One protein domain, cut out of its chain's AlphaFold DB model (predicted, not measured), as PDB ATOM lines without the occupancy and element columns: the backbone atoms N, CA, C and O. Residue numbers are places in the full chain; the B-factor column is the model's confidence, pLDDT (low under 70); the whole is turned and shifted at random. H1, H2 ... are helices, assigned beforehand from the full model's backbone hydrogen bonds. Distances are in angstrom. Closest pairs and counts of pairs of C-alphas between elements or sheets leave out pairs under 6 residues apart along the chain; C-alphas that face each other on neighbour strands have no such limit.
ATOM      1  N   ASN A 435       6.975  15.046 -50.105       98.06
ATOM      2  CA  ASN A 435       7.155  14.993 -51.554       98.06
ATOM      3  C   ASN A 435       5.807  15.104 -52.297       98.06
ATOM      4  O   ASN A 435       4.729  14.794 -51.776       98.06
ATOM      5  N   LYS A 436       5.861  15.447 -53.587       97.81
ATOM      6  CA  LYS A 436       4.676  15.537 -54.464       97.81
ATOM      7  C   LYS A 436       3.775  14.293 -54.436       97.81
ATOM      8  O   LYS A 436       2.550  14.396 -54.519       97.81
ATOM      9  N   ARG A 437       4.351  13.087 -54.336       97.56
ATOM     10  CA  ARG A 437       3.573  11.832 -54.315       97.56
ATOM     11  C   ARG A 437       2.777  11.691 -53.022       97.56
ATOM     12  O   ARG A 437       1.673  11.148 -53.046       97.56
ATOM     13  N   GLU A 438       3.335  12.143 -51.910       97.88
ATOM     14  CA  GLU A 438       2.692  12.148 -50.603       97.88
ATOM     15  C   GLU A 438       1.584  13.182 -50.526       97.88
ATOM     16  O   GLU A 438       0.506  12.832 -50.048       97.88
ATOM     17  N   LEU A 439       1.774  14.373 -51.105       97.69
ATOM     18  CA  LEU A 439       0.699  15.359 -51.213       97.69
ATOM     19  C   LEU A 439      -0.504  14.785 -51.979       97.69
ATOM     20  O   LEU A 439      -1.625  14.819 -51.478       97.69
ATOM     21  N   VAL A 440      -0.286  14.142 -53.133       97.75
ATOM     22  CA  VAL A 440      -1.370  13.489 -53.898       97.75
ATOM     23  C   VAL A 440      -2.056  12.382 -53.093       97.75
ATOM     24  O   VAL A 440      -3.280  12.241 -53.145       97.75
ATOM     25  N   LYS A 441      -1.295  11.580 -52.339       97.94
ATOM     26  CA  LYS A 441      -1.874  10.561 -51.448       97.94
ATOM     27  C   LYS A 441      -2.696  11.198 -50.325       97.94
ATOM     28  O   LYS A 441      -3.750  10.661 -49.998       97.94
ATOM     29  N   GLY A 442      -2.232  12.312 -49.762       97.19
ATOM     30  CA  GLY A 442      -2.935  13.094 -48.747       97.19
ATOM     31  C   GLY A 442      -4.269  13.625 -49.267       97.19
ATOM     32  O   GLY A 442      -5.306  13.317 -48.687       97.19
ATOM     33  N   LEU A 443      -4.249  14.294 -50.424       97.75
ATOM     34  CA  LEU A 443      -5.437  14.831 -51.104       97.75
ATOM     35  C   LEU A 443      -6.483  13.746 -51.418       97.75
ATOM     36  O   LEU A 443      -7.679  13.960 -51.237       97.75
ATOM     37  N   ARG A 444      -6.043  12.550 -51.838       98.00
ATOM     38  CA  ARG A 444      -6.937  11.407 -52.110       98.00
ATOM     39  C   ARG A 444      -7.504  10.764 -50.849       98.00
ATOM     40  O   ARG A 444      -8.579  10.170 -50.892       98.00
ATOM     41  N   ARG A 445      -6.756  10.806 -49.745       98.12
ATOM     42  CA  ARG A 445      -7.132  10.164 -48.482       98.12
ATOM     43  C   ARG A 445      -8.055  11.040 -47.642       98.12
ATOM     44  O   ARG A 445      -8.922  10.497 -46.962       98.12
ATOM     45  N   ASP A 446      -7.853  12.354 -47.661       97.94
ATOM     46  CA  ASP A 446      -8.595  13.305 -46.839       97.94
ATOM     47  C   ASP A 446      -9.220  14.411 -47.695       97.94
ATOM     48  O   ASP A 446      -8.549  15.326 -48.172       97.94
ATOM     49  N   ALA A 447     -10.546  14.350 -47.842       97.12
ATOM     50  CA  ALA A 447     -11.313  15.348 -48.579       97.12
ATOM     51  C   ALA A 447     -11.182  16.760 -47.983       97.12
ATOM     52  O   ALA A 447     -11.265  17.731 -48.727       97.12
ATOM     53  N   LYS A 448     -10.929  16.890 -46.671       96.25
ATOM     54  CA  LYS A 448     -10.724  18.200 -46.035       96.25
ATOM     55  C   LYS A 448      -9.390  18.817 -46.424       96.25
ATOM     56  O   LYS A 448      -9.295  20.033 -46.543       96.25
ATOM     57  N   MET A 449      -8.366  17.988 -46.627       97.19
ATOM     58  CA  MET A 449      -7.080  18.451 -47.146       97.19
ATOM     59  C   MET A 449      -7.247  18.954 -48.583       97.19
ATOM     60  O   MET A 449      -6.741  20.018 -48.917       97.19
ATOM     61  N   ALA A 450      -8.014  18.236 -49.408       97.69
ATOM     62  CA  ALA A 450      -8.338  18.670 -50.765       97.69
ATOM     63  C   ALA A 450      -9.126  19.993 -50.786       97.69
ATOM     64  O   ALA A 450      -8.736  20.929 -51.482       97.69
ATOM     65  N   GLU A 451     -10.155  20.109 -49.944       96.75
ATOM     66  CA  GLU A 451     -10.939  21.337 -49.764       96.75
ATOM     67  C   GLU A 451     -10.073  22.517 -49.298       96.75
ATOM     68  O   GLU A 451     -10.181  23.607 -49.854       96.75
ATOM     69  N   PHE A 452      -9.168  22.295 -48.338       95.62
ATOM     70  CA  PHE A 452      -8.244  23.318 -47.838       95.62
ATOM     71  C   PHE A 452      -7.374  23.912 -48.951       95.62
ATOM     72  O   PHE A 452      -7.189  25.126 -49.009       95.62
ATOM     73  N   PHE A 453      -6.873  23.068 -49.852       96.31
ATOM     74  CA  PHE A 453      -6.050  23.498 -50.981       96.31
ATOM     75  C   PHE A 453      -6.861  23.954 -52.203       96.31
ATOM     76  O   PHE A 453      -6.271  24.361 -53.202       96.31
ATOM     77  N   GLY A 454      -8.195  23.880 -52.155       96.56
ATOM     78  CA  GLY A 454      -9.049  24.175 -53.308       96.56
ATOM     79  C   GLY A 454      -8.843  23.209 -54.481       96.56
ATOM     80  O   GLY A 454      -9.090  23.582 -55.626       96.56
ATOM     81  N   LEU A 455      -8.379  21.986 -54.211       97.94
ATOM     82  CA  LEU A 455      -8.124  20.948 -55.211       97.94
ATOM     83  C   LEU A 455      -9.187  19.841 -55.128       97.94
ATOM     84  O   LEU A 455      -9.726  19.578 -54.051       97.94
ATOM     85  N   PRO A 456      -9.491  19.136 -56.231       97.81
ATOM     86  CA  PRO A 456     -10.339  17.954 -56.169       97.81
ATOM     87  C   PRO A 456      -9.620  16.809 -55.440       97.81
ATOM     88  O   PRO A 456      -8.408  16.629 -55.558       97.81
ATOM     89  N   SER A 457     -10.372  15.987 -54.705       97.81
ATOM     90  CA  SER A 457      -9.827  14.796 -54.032       97.81
ATOM     91  C   SER A 457      -9.348  13.731 -55.025       97.81
ATOM     92  O   SER A 457      -8.436  12.957 -54.732       97.81
ATOM     93  N   GLU A 458      -9.930  13.699 -56.226       97.62
ATOM     94  CA  GLU A 458      -9.546  12.794 -57.300       97.62
ATOM     95  C   GLU A 458      -8.672  13.514 -58.334       97.62
ATOM     96  O   GLU A 458      -9.161  14.091 -59.295       97.62
ATOM     97  N   ILE A 459      -7.354  13.476 -58.126       97.62
ATOM     98  CA  ILE A 459      -6.384  14.044 -59.074       97.62
ATOM     99  C   ILE A 459      -6.210  13.104 -60.276       97.62
ATOM    100  O   ILE A 459      -5.641  12.010 -60.126       97.62
ATOM    101  N   ARG A 460      -6.668  13.550 -61.448       97.25
ATOM    102  CA  ARG A 460      -6.583  12.890 -62.759       97.25
ATOM    103  C   ARG A 460      -5.684  13.684 -63.716       97.25
ATOM    104  O   ARG A 460      -5.349  14.840 -63.473       97.25
ATOM    105  N   GLN A 461      -5.184  13.026 -64.762       96.88
ATOM    106  CA  GLN A 461      -4.250  13.662 -65.703       96.88
ATOM    107  C   GLN A 461      -4.995  14.370 -66.842       96.88
ATOM    108  O   GLN A 461      -4.508  15.355 -67.379       96.88
ATOM    109  N   GLU A 462      -6.167  13.862 -67.198       96.88
ATOM    110  CA  GLU A 462      -6.973  14.275 -68.341       96.88
ATOM    111  C   GLU A 462      -7.851  15.510 -68.091       96.88
ATOM    112  O   GLU A 462      -8.251  16.168 -69.046       96.88
ATOM    113  N   ASP A 463      -8.147  15.838 -66.833       96.56
ATOM    114  CA  ASP A 463      -9.038  16.943 -66.451       96.56
ATOM    115  C   ASP A 463      -8.288  18.220 -66.023       96.56
ATOM    116  O   ASP A 463      -8.909  19.206 -65.630       96.56
ATOM    117  N   GLY A 464      -6.952  18.206 -66.084       97.44
ATOM    118  CA  GLY A 464      -6.092  19.314 -65.658       97.44
ATOM    119  C   GLY A 464      -5.945  19.466 -64.139       97.44
ATOM    120  O   GLY A 464      -5.199  20.334 -63.685       97.44
ATOM    121  N   SER A 465      -6.584  18.620 -63.320       97.69
ATOM    122  CA  SER A 465      -6.442  18.674 -61.854       97.69
ATOM    123  C   SER A 465      -5.009  18.376 -61.398       97.69
ATOM    124  O   SER A 465      -4.531  18.945 -60.414       97.69
ATOM    125  N   ARG A 466      -4.281  17.533 -62.143       97.88
ATOM    126  CA  ARG A 466      -2.846  17.301 -61.935       97.88
ATOM    127  C   ARG A 466      -2.013  18.562 -62.143       97.88
ATOM    128  O   ARG A 466      -1.073  18.769 -61.380       97.88
ATOM    129  N   ASP A 467      -2.353  19.379 -63.134       98.06
ATOM    130  CA  ASP A 467      -1.618  20.608 -63.441       98.06
ATOM    131  C   ASP A 467      -1.890  21.681 -62.380       98.06
ATOM    132  O   ASP A 467      -0.970  22.373 -61.957       98.06
ATOM    133  N   GLN A 468      -3.125  21.761 -61.865       97.81
ATOM    134  CA  GLN A 468      -3.474  22.641 -60.739       97.81
ATOM    135  C   GLN A 468      -2.743  22.246 -59.451       97.81
ATOM    136  O   GLN A 468      -2.194  23.104 -58.760       97.81
ATOM    137  N   MET A 469      -2.699  20.947 -59.142       98.00
ATOM    138  CA  MET A 469      -1.953  20.437 -57.992       98.00
ATOM    139  C   MET A 469      -0.450  20.694 -58.137       98.00
ATOM    140  O   MET A 469       0.196  21.067 -57.163       98.00
ATOM    141  N   GLU A 470       0.099  20.559 -59.348       98.19
ATOM    142  CA  GLU A 470       1.508  20.859 -59.609       98.19
ATOM    143  C   GLU A 470       1.834  22.341 -59.466       98.19
ATOM    144  O   GLU A 470       2.842  22.685 -58.854       98.19
ATOM    145  N   ALA A 471       0.978  23.219 -59.992       97.81
ATOM    146  CA  ALA A 471       1.141  24.658 -59.845       97.81
ATOM    147  C   ALA A 471       1.116  25.071 -58.366       97.81
ATOM    148  O   ALA A 471       1.919  25.898 -57.941       97.81
ATOM    149  N   LEU A 472       0.238  24.453 -57.566       97.81
ATOM    150  CA  LEU A 472       0.205  24.653 -56.120       97.81
ATOM    151  C   LEU A 472       1.488  24.140 -55.449       97.81
ATOM    152  O   LEU A 472       2.055  24.842 -54.618       97.81
ATOM    153  N   PHE A 473       1.958  22.941 -55.812       98.12
ATOM    154  CA  PHE A 473       3.189  22.365 -55.266       98.12
ATOM    155  C   PHE A 473       4.395  23.273 -55.541       98.12
ATOM    156  O   PHE A 473       5.115  23.618 -54.613       98.12
ATOM    157  N   GLN A 474       4.556  23.741 -56.782       98.06
ATOM    158  CA  GLN A 474       5.626  24.669 -57.179       98.06
ATOM    159  C   GLN A 474       5.518  26.046 -56.510       98.06
ATOM    160  O   GLN A 474       6.517  26.741 -56.372       98.06
ATOM    161  N   ALA A 475       4.317  26.470 -56.111       97.56
ATOM    162  CA  ALA A 475       4.149  27.702 -55.347       97.56
ATOM    163  C   ALA A 475       4.581  27.549 -53.875       97.56
ATOM    164  O   ALA A 475       4.920  28.548 -53.236       97.56
ATOM    165  N   MET A 476       4.547  26.323 -53.335       98.06
ATOM    166  CA  MET A 476       5.002  25.996 -51.980       98.06
ATOM    167  C   MET A 476       6.520  25.774 -51.934       98.06
ATOM    168  O   MET A 476       7.195  26.426 -51.137       98.06
ATOM    169  N   ASP A 477       7.022  24.908 -52.815       98.19
ATOM    170  CA  ASP A 477       8.429  24.512 -52.977       98.19
ATOM    171  C   ASP A 477       9.261  25.694 -53.511       98.19
ATOM    172  O   ASP A 477       9.254  26.015 -54.704       98.19
ATOM    173  N   SER A 478       9.909  26.420 -52.599       97.75
ATOM    174  CA  SER A 478      10.597  27.677 -52.916       97.75
ATOM    175  C   SER A 478      12.038  27.451 -53.376       97.75
ATOM    176  O   SER A 478      12.593  28.329 -54.045       97.75
ATOM    177  N   ASP A 479      12.645  26.314 -53.030       97.50
ATOM    178  CA  ASP A 479      14.013  25.957 -53.417       97.50
ATOM    179  C   ASP A 479      14.096  24.953 -54.586       97.50
ATOM    180  O   ASP A 479      15.177  24.740 -55.143       97.50
ATOM    181  N   SER A 480      12.946  24.461 -55.060       97.50
ATOM    182  CA  SER A 480      12.794  23.526 -56.181       97.50
ATOM    183  C   SER A 480      13.423  22.149 -55.941       97.50
ATOM    184  O   SER A 480      13.807  21.473 -56.909       97.50
ATOM    185  N   ASP A 481      13.530  21.710 -54.685       97.50
ATOM    186  CA  ASP A 481      14.068  20.395 -54.326       97.50
ATOM    187  C   ASP A 481      13.061  19.237 -54.519       97.50
ATOM    188  O   ASP A 481      13.446  18.061 -54.513       97.50
ATOM    189  N   ARG A 482      11.801  19.560 -54.861       97.75
ATOM    190  CA  ARG A 482      10.654  18.646 -55.043       97.75
ATOM    191  C   ARG A 482      10.120  18.034 -53.751       97.75
ATOM    192  O   ARG A 482       9.353  17.056 -53.803       97.75
ATOM    193  N   GLU A 483      10.476  18.609 -52.623       98.06
ATOM    194  CA  GLU A 483       9.930  18.342 -51.311       98.06
ATOM    195  C   GLU A 483       9.327  19.646 -50.761       98.06
ATOM    196  O   GLU A 483       9.519  20.728 -51.296       98.06
ATOM    197  N   ILE A 484       8.439  19.536 -49.775       98.00
ATOM    198  CA  ILE A 484       7.902  20.704 -49.075       98.00
ATOM    199  C   ILE A 484       8.253  20.522 -47.615       98.00
ATOM    200  O   ILE A 484       7.712  19.639 -46.936       98.00
ATOM    201  N   THR A 485       9.158  21.361 -47.140       97.50
ATOM    202  CA  THR A 485       9.492  21.457 -45.723       97.50
ATOM    203  C   THR A 485       8.385  22.181 -44.953       97.50
ATOM    204  O   THR A 485       7.534  22.884 -45.511       97.50
ATOM    205  N   TRP A 486       8.361  22.015 -43.629       95.88
ATOM    206  CA  TRP A 486       7.384  22.710 -42.785       95.88
ATOM    207  C   TRP A 486       7.532  24.234 -42.893       95.88
ATOM    208  O   TRP A 486       6.544  24.968 -42.919       95.88
ATOM    209  N   GLU A 487       8.771  24.703 -42.998       96.38
ATOM    210  CA  GLU A 487       9.131  26.107 -43.132       96.38
ATOM    211  C   GLU A 487       8.567  26.714 -44.425       96.38
ATOM    212  O   GLU A 487       7.973  27.797 -44.394       96.38
ATOM    213  N   GLU A 488       8.675  25.997 -45.545       97.25
ATOM    214  CA  GLU A 488       8.106  26.410 -46.831       97.25
ATOM    215  C   GLU A 488       6.584  26.436 -46.811       97.25
ATOM    216  O   GLU A 488       5.978  27.402 -47.282       97.25
ATOM    217  N   PHE A 489       5.957  25.431 -46.197       97.00
ATOM    218  CA  PHE A 489       4.507  25.390 -46.043       97.00
ATOM    219  C   PHE A 489       3.980  26.590 -45.237       97.00
ATOM    220  O   PHE A 489       3.025  27.254 -45.649       97.00
ATOM    221  N   VAL A 490       4.627  26.926 -44.116       96.00
ATOM    222  CA  VAL A 490       4.264  28.101 -43.305       96.00
ATOM    223  C   VAL A 490       4.490  29.396 -44.090       96.00
ATOM    224  O   VAL A 490       3.627  30.278 -44.091       96.00
ATOM    225  N   ALA A 491       5.614  29.517 -44.802       96.31
ATOM    226  CA  ALA A 491       5.904  30.682 -45.634       96.31
ATOM    227  C   ALA A 491       4.894  30.847 -46.782       96.31
ATOM    228  O   ALA A 491       4.513  31.972 -47.119       96.31
ATOM    229  N   PHE A 492       4.441  29.744 -47.379       96.69
ATOM    230  CA  PHE A 492       3.362  29.736 -48.362       96.69
ATOM    231  C   PHE A 492       2.044  30.205 -47.741       96.69
ATOM    232  O   PHE A 492       1.399  31.089 -48.296       96.69
ATOM    233  N   GLN A 493       1.667  29.701 -46.562       95.56
ATOM    234  CA  GLN A 493       0.419  30.089 -45.899       95.56
ATOM    235  C   GLN A 493       0.372  31.592 -45.577       95.56
ATOM    236  O   GLN A 493      -0.646  32.251 -45.806       95.56
ATOM    237  N   VAL A 494       1.478  32.163 -45.091       95.56
ATOM    238  CA  VAL A 494       1.574  33.609 -44.827       95.56
ATOM    239  C   VAL A 494       1.388  34.412 -46.118       95.56
ATOM    240  O   VAL A 494       0.607  35.362 -46.134       95.56
ATOM    241  N   ARG A 495       2.030  34.002 -47.221       94.19
ATOM    242  CA  ARG A 495       1.856  34.639 -48.539       94.19
ATOM    243  C   ARG A 495       0.416  34.517 -49.045       94.19
ATOM    244  O   ARG A 495      -0.199  35.519 -49.396       94.19
ATOM    245  N   PHE A 496      -0.157  33.320 -48.962       91.75
ATOM    246  CA  PHE A 496      -1.515  33.020 -49.410       91.75
ATOM    247  C   PHE A 496      -2.578  33.867 -48.692       91.75
ATOM    248  O   PHE A 496      -3.502  34.385 -49.321       91.75
ATOM    249  N   THR A 497      -2.437  34.056 -47.376       89.62
ATOM    250  CA  THR A 497      -3.349  34.918 -46.601       89.62
ATOM    251  C   THR A 497      -3.214  36.397 -46.966       89.62
ATOM    252  O   THR A 497      -4.221  37.102 -47.024       89.62
ATOM    253  N   HIS A 498      -1.998  36.861 -47.263       90.38
ATOM    254  CA  HIS A 498      -1.748  38.245 -47.658       90.38
ATOM    255  C   HIS A 498      -2.293  38.554 -49.061       90.38
ATOM    256  O   HIS A 498      -2.920  39.592 -49.268       90.38
ATOM    257  N   ASP A 499      -2.130  37.632 -50.011       87.31
ATOM    258  CA  ASP A 499      -2.648  37.797 -51.373       87.31
ATOM    259  C   ASP A 499      -4.181  37.726 -51.404       87.31
ATOM    260  O   ASP A 499      -4.832  38.524 -52.082       87.31
ATOM    261  N   SER A 500      -4.775  36.858 -50.577       83.69
ATOM    262  CA  SER A 500      -6.234  36.764 -50.412       83.69
ATOM    263  C   SER A 500      -6.855  38.022 -49.797       83.69
ATOM    264  O   SER A 500      -8.008  38.337 -50.080       83.69
ATOM    265  N   ALA A 501      -6.113  38.757 -48.961       83.56
ATOM    266  CA  ALA A 501      -6.575  40.025 -48.397       83.56
ATOM    267  C   ALA A 501      -6.595  41.162 -49.436       83.56
ATOM    268  O   ALA A 501      -7.372  42.107 -49.293       83.56
ATOM    269  N   ASN A 502      -5.774  41.059 -50.486       81.56
ATOM    270  CA  ASN A 502      -5.661  42.067 -51.542       81.56
ATOM    271  C   ASN A 502      -6.549  41.768 -52.762       81.56
ATOM    272  O   ASN A 502      -6.901  42.691 -53.496       81.56
ATOM    273  N   ALA A 503      -6.931  40.508 -52.982       73.69
ATOM    274  CA  ALA A 503      -7.823  40.101 -54.064       73.69
ATOM    275  C   ALA A 503      -9.296  40.145 -53.612       73.69
ATOM    276  O   ALA A 503      -9.763  39.213 -52.966       73.69
ATOM    277  N   ASP A 504     -10.010  41.236 -53.936       57.62
ATOM    278  CA  ASP A 504     -11.473  41.441 -53.840       57.62
ATOM    279  C   ASP A 504     -12.244  40.338 -53.079       57.62
ATOM    280  O   ASP A 504     -12.866  39.439 -53.653       57.62
ATOM    281  N   GLY A 505     -12.164  40.407 -51.743       50.47
ATOM    282  CA  GLY A 505     -12.496  39.332 -50.806       50.47
ATOM    283  C   GLY A 505     -13.936  38.818 -50.857       50.47
ATOM    284  O   GLY A 505     -14.780  39.228 -50.059       50.47
ATOM    285  N   LYS A 506     -14.223  37.865 -51.754       46.50
ATOM    286  CA  LYS A 506     -15.545  37.217 -51.818       46.50
ATOM    287  C   LYS A 506     -15.580  35.694 -51.851       46.50
ATOM    288  O   LYS A 506     -16.671  35.168 -51.655       46.50
ATOM    289  N   GLN A 507     -14.476  34.970 -52.048       46.78
ATOM    290  CA  GLN A 507     -14.583  33.510 -52.240       46.78
ATOM    291  C   GLN A 507     -13.873  32.610 -51.222       46.78
ATOM    292  O   GLN A 507     -14.346  31.496 -51.034       46.78
ATOM    293  N   PHE A 508     -12.851  33.066 -50.488       50.03
ATOM    294  CA  PHE A 508     -12.081  32.158 -49.611       50.03
ATOM    295  C   PHE A 508     -12.064  32.497 -48.111       50.03
ATOM    296  O   PHE A 508     -11.680  31.654 -47.303       50.03
ATOM    297  N   GLY A 509     -12.569  33.666 -47.698       44.28
ATOM    298  CA  GLY A 509     -12.598  34.059 -46.278       44.28
ATOM    299  C   GLY A 509     -13.460  33.158 -45.375       44.28
ATOM    300  O   GLY A 509     -13.172  33.017 -44.191       44.28
ATOM    301  N   MET A 510     -14.474  32.477 -45.926       43.25
ATOM    302  CA  MET A 510     -15.429  31.706 -45.115       43.25
ATOM    303  C   MET A 510     -14.858  30.408 -44.522       43.25
ATOM    304  O   MET A 510     -15.291  30.008 -43.443       43.25
ATOM    305  N   ALA A 511     -13.879  29.764 -45.165       46.88
ATOM    306  CA  ALA A 511     -13.286  28.530 -44.638       46.88
ATOM    307  C   ALA A 511     -12.304  28.806 -43.482       46.88
ATOM    308  O   ALA A 511     -12.234  28.038 -42.520       46.88
ATOM    309  N   PHE A 512     -11.591  29.937 -43.535       47.22
ATOM    310  CA  PHE A 512     -10.640  30.337 -42.498       47.22
ATOM    311  C   PHE A 512     -11.338  30.944 -41.274       47.22
ATOM    312  O   PHE A 512     -10.995  30.578 -40.152       47.22
ATOM    313  N   ASP A 513     -12.384  31.758 -41.461       43.50
ATOM    314  CA  ASP A 513     -13.210  32.262 -40.352       43.50
ATOM    315  C   ASP A 513     -13.921  31.123 -39.602       43.50
ATOM    316  O   ASP A 513     -14.046  31.169 -38.380       43.50
ATOM    317  N   PHE A 514     -14.317  30.054 -40.303       41.69
ATOM    318  CA  PHE A 514     -14.887  28.849 -39.691       41.69
ATOM    319  C   PHE A 514     -13.867  28.082 -38.828       41.69
ATOM    320  O   PHE A 514     -14.231  27.527 -37.788       41.69
ATOM    321  N   TRP A 515     -12.583  28.095 -39.205       46.38
ATOM    322  CA  TRP A 515     -11.503  27.464 -38.439       46.38
ATOM    323  C   TRP A 515     -11.011  28.347 -37.276       46.38
ATOM    324  O   TRP A 515     -10.804  27.854 -36.167       46.38
ATOM    325  N   LEU A 516     -10.939  29.671 -37.460       43.34
ATOM    326  CA  LEU A 516     -10.648  30.635 -36.387       43.34
ATOM    327  C   LEU A 516     -11.775  30.728 -35.350       43.34
ATOM    328  O   LEU A 516     -11.493  30.920 -34.166       43.34
ATOM    329  N   LEU A 517     -13.036  30.504 -35.743       43.28
ATOM    330  CA  LEU A 517     -14.141  30.322 -34.794       43.28
ATOM    331  C   LEU A 517     -13.964  29.069 -33.917       43.28
ATOM    332  O   LEU A 517     -14.436  29.066 -32.780       43.28
ATOM    333  N   GLN A 518     -13.270  28.028 -34.398       40.19
ATOM    334  CA  GLN A 518     -12.923  26.856 -33.582       40.19
ATOM    335  C   GLN A 518     -11.687  27.073 -32.693       40.19
ATOM    336  O   GLN A 518     -11.585  26.430 -31.648       40.19
ATOM    337  N   ALA A 519     -10.788  28.002 -33.040       41.59
ATOM    338  CA  ALA A 519      -9.611  28.354 -32.231       41.59
ATOM    339  C   ALA A 519      -9.941  29.173 -30.959       41.59
ATOM    340  O   ALA A 519      -9.086  29.369 -30.093       41.59
ATOM    341  N   GLY A 520     -11.195  29.604 -30.807       40.31
ATOM    342  CA  GLY A 520     -11.716  30.261 -29.612       40.31
ATOM    343  C   GLY A 520     -11.359  31.758 -29.493       40.31
ATOM    344  O   GLY A 520     -10.363  32.226 -30.048       40.31
ATOM    345  N   PRO A 521     -12.146  32.550 -28.732       47.12
ATOM    346  CA  PRO A 521     -12.040  34.019 -28.685       47.12
ATOM    347  C   PRO A 521     -10.689  34.574 -28.195       47.12
ATOM    348  O   PRO A 521     -10.373  35.739 -28.434       47.12
ATOM    349  N   ALA A 522      -9.884  33.755 -27.510       41.09
ATOM    350  CA  ALA A 522      -8.613  34.164 -26.919       41.09
ATOM    351  C   ALA A 522      -7.524  34.466 -27.970       41.09
ATOM    352  O   ALA A 522      -6.781  35.434 -27.812       41.09
ATOM    353  N   ALA A 523      -7.468  33.708 -29.073       37.81
ATOM    354  CA  ALA A 523      -6.486  33.919 -30.143       37.81
ATOM    355  C   ALA A 523      -6.732  35.239 -30.902       37.81
ATOM    356  O   ALA A 523      -5.800  35.985 -31.205       37.81
ATOM    357  N   VAL A 524      -8.008  35.583 -31.106       50.03
ATOM    358  CA  VAL A 524      -8.442  36.838 -31.742       50.03
ATOM    359  C   VAL A 524      -8.107  38.056 -30.869       50.03
ATOM    360  O   VAL A 524      -7.751  39.118 -31.382       50.03
ATOM    361  N   HIS A 525      -8.165  37.912 -29.541       46.19
ATOM    362  CA  HIS A 525      -7.860  38.997 -28.607       46.19
ATOM    363  C   HIS A 525      -6.354  39.276 -28.472       46.19
ATOM    364  O   HIS A 525      -5.964  40.435 -28.329       46.19
ATOM    365  N   ILE A 526      -5.504  38.246 -28.553       47.62
ATOM    366  CA  ILE A 526      -4.039  38.389 -28.484       47.62
ATOM    367  C   ILE A 526      -3.503  39.091 -29.738       47.62
ATOM    368  O   ILE A 526      -2.697  40.014 -29.619       47.62
ATOM    369  N   LEU A 527      -4.010  38.742 -30.924       41.81
ATOM    370  CA  LEU A 527      -3.601  39.380 -32.180       41.81
ATOM    371  C   LEU A 527      -4.049  40.850 -32.260       41.81
ATOM    372  O   LEU A 527      -3.247  41.713 -32.617       41.81
ATOM    373  N   ARG A 528      -5.271  41.177 -31.809       48.38
ATOM    374  CA  ARG A 528      -5.731  42.577 -31.693       48.38
ATOM    375  C   ARG A 528      -4.945  43.394 -30.664       48.38
ATOM    376  O   ARG A 528      -4.728  44.587 -30.868       48.38
ATOM    377  N   ASN A 529      -4.508  42.775 -29.568       50.41
ATOM    378  CA  ASN A 529      -3.726  43.461 -28.539       50.41
ATOM    379  C   ASN A 529      -2.278  43.730 -28.986       50.41
ATOM    380  O   ASN A 529      -1.733  44.782 -28.652       50.41
ATOM    381  N   LEU A 530      -1.675  42.845 -29.787       45.75
ATOM    382  CA  LEU A 530      -0.347  43.068 -30.376       45.75
ATOM    383  C   LEU A 530      -0.365  44.190 -31.426       45.75
ATOM    384  O   LEU A 530       0.538  45.029 -31.448       45.75
ATOM    385  N   GLU A 531      -1.434  44.284 -32.219       49.12
ATOM    386  CA  GLU A 531      -1.637  45.389 -33.164       49.12
ATOM    387  C   GLU A 531      -1.862  46.739 -32.447       49.12
ATOM    388  O   GLU A 531      -1.408  47.794 -32.902       49.12
ATOM    389  N   GLY A 532      -2.501  46.712 -31.271       52.81
ATOM    390  CA  GLY A 532      -2.635  47.868 -30.382       52.81
ATOM    391  C   GLY A 532      -1.308  48.310 -29.753       52.81
ATOM    392  O   GLY A 532      -1.021  49.506 -29.701       52.81
ATOM    393  N   MET A 533      -0.458  47.366 -29.332       39.91
ATOM    394  CA  MET A 533       0.851  47.668 -28.734       39.91
ATOM    395  C   MET A 533       1.831  48.306 -29.729       39.91
ATOM    396  O   MET A 533       2.576  49.208 -29.344       39.91
TER     397      MET A 533
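AT A GLANCE: This is residues 435 to 533 of the 621 residues of the protein "EF-hand domain-containing protein" of Symbiodinium microadriaticum (UniProt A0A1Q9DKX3). A loose chain of helices in which short H1, H2 and H3 gather at one end, the longer H4 leads away from the end of H3, and the chain then folds back to H5, which begins near H2. From the last residues of H5 onward, residues 517 to 523 and 525 to 533 stick out as an arm, of which 521 to 523 and 525 to 533 belong to H6. The printed part has 99 residues with six named helices, H1 to H6 in order, and no named strand: all helix. It is loose, with a radius of gyration of the C-alphas of 15.7 A, and spans 49 by 27 by 26 A.

HOW THE PARTS SIT: Begin with H4, residues 486 to 502. With residues 488 to 492 alone it touches residues 475 to 476 of H3, residues 465 to 476, about perpendicular at 77 degrees; look at their closest C-alphas, Met 476 and Phe 492, 5.5 A apart. H1, residues 436 to 445, is close to H3 but not clearly touching, the closest C-alphas, Lys 436 and Phe 473, being 7.0 A apart. H2, residues 447 to 452, and H1 touch only at the corner, with C-alphas 443 and 450 closest at 4.8 A. H5, residues 509 to 518, touches no helix. H5 and H6, residues 521 to 533, meet only through their link. Every O i to N i+4 pair is within hydrogen-bond range in H1, H2, H3, H4 and H6; in H5, 5 of 6 are.

IN THESE COORDINATES: Find C-alpha 436 at (4.676, 15.537, -54.464), where H1 begins. H4 runs 24.9 A from C-alpha 486 at (7.384, 22.710, -42.785); H6 runs 18.8 A and H3 16.8 A. H6 ends at C-alpha 533, (0.851, 47.668, -28.734).

THE WHOLE: The two C-alphas farthest apart, Glu 462 and Met 533, are 52.4 A apart. The printed part has no cut, and the link from H2 to H3 is long, 12 residues. Residues 504 to 533 have pLDDT under 70.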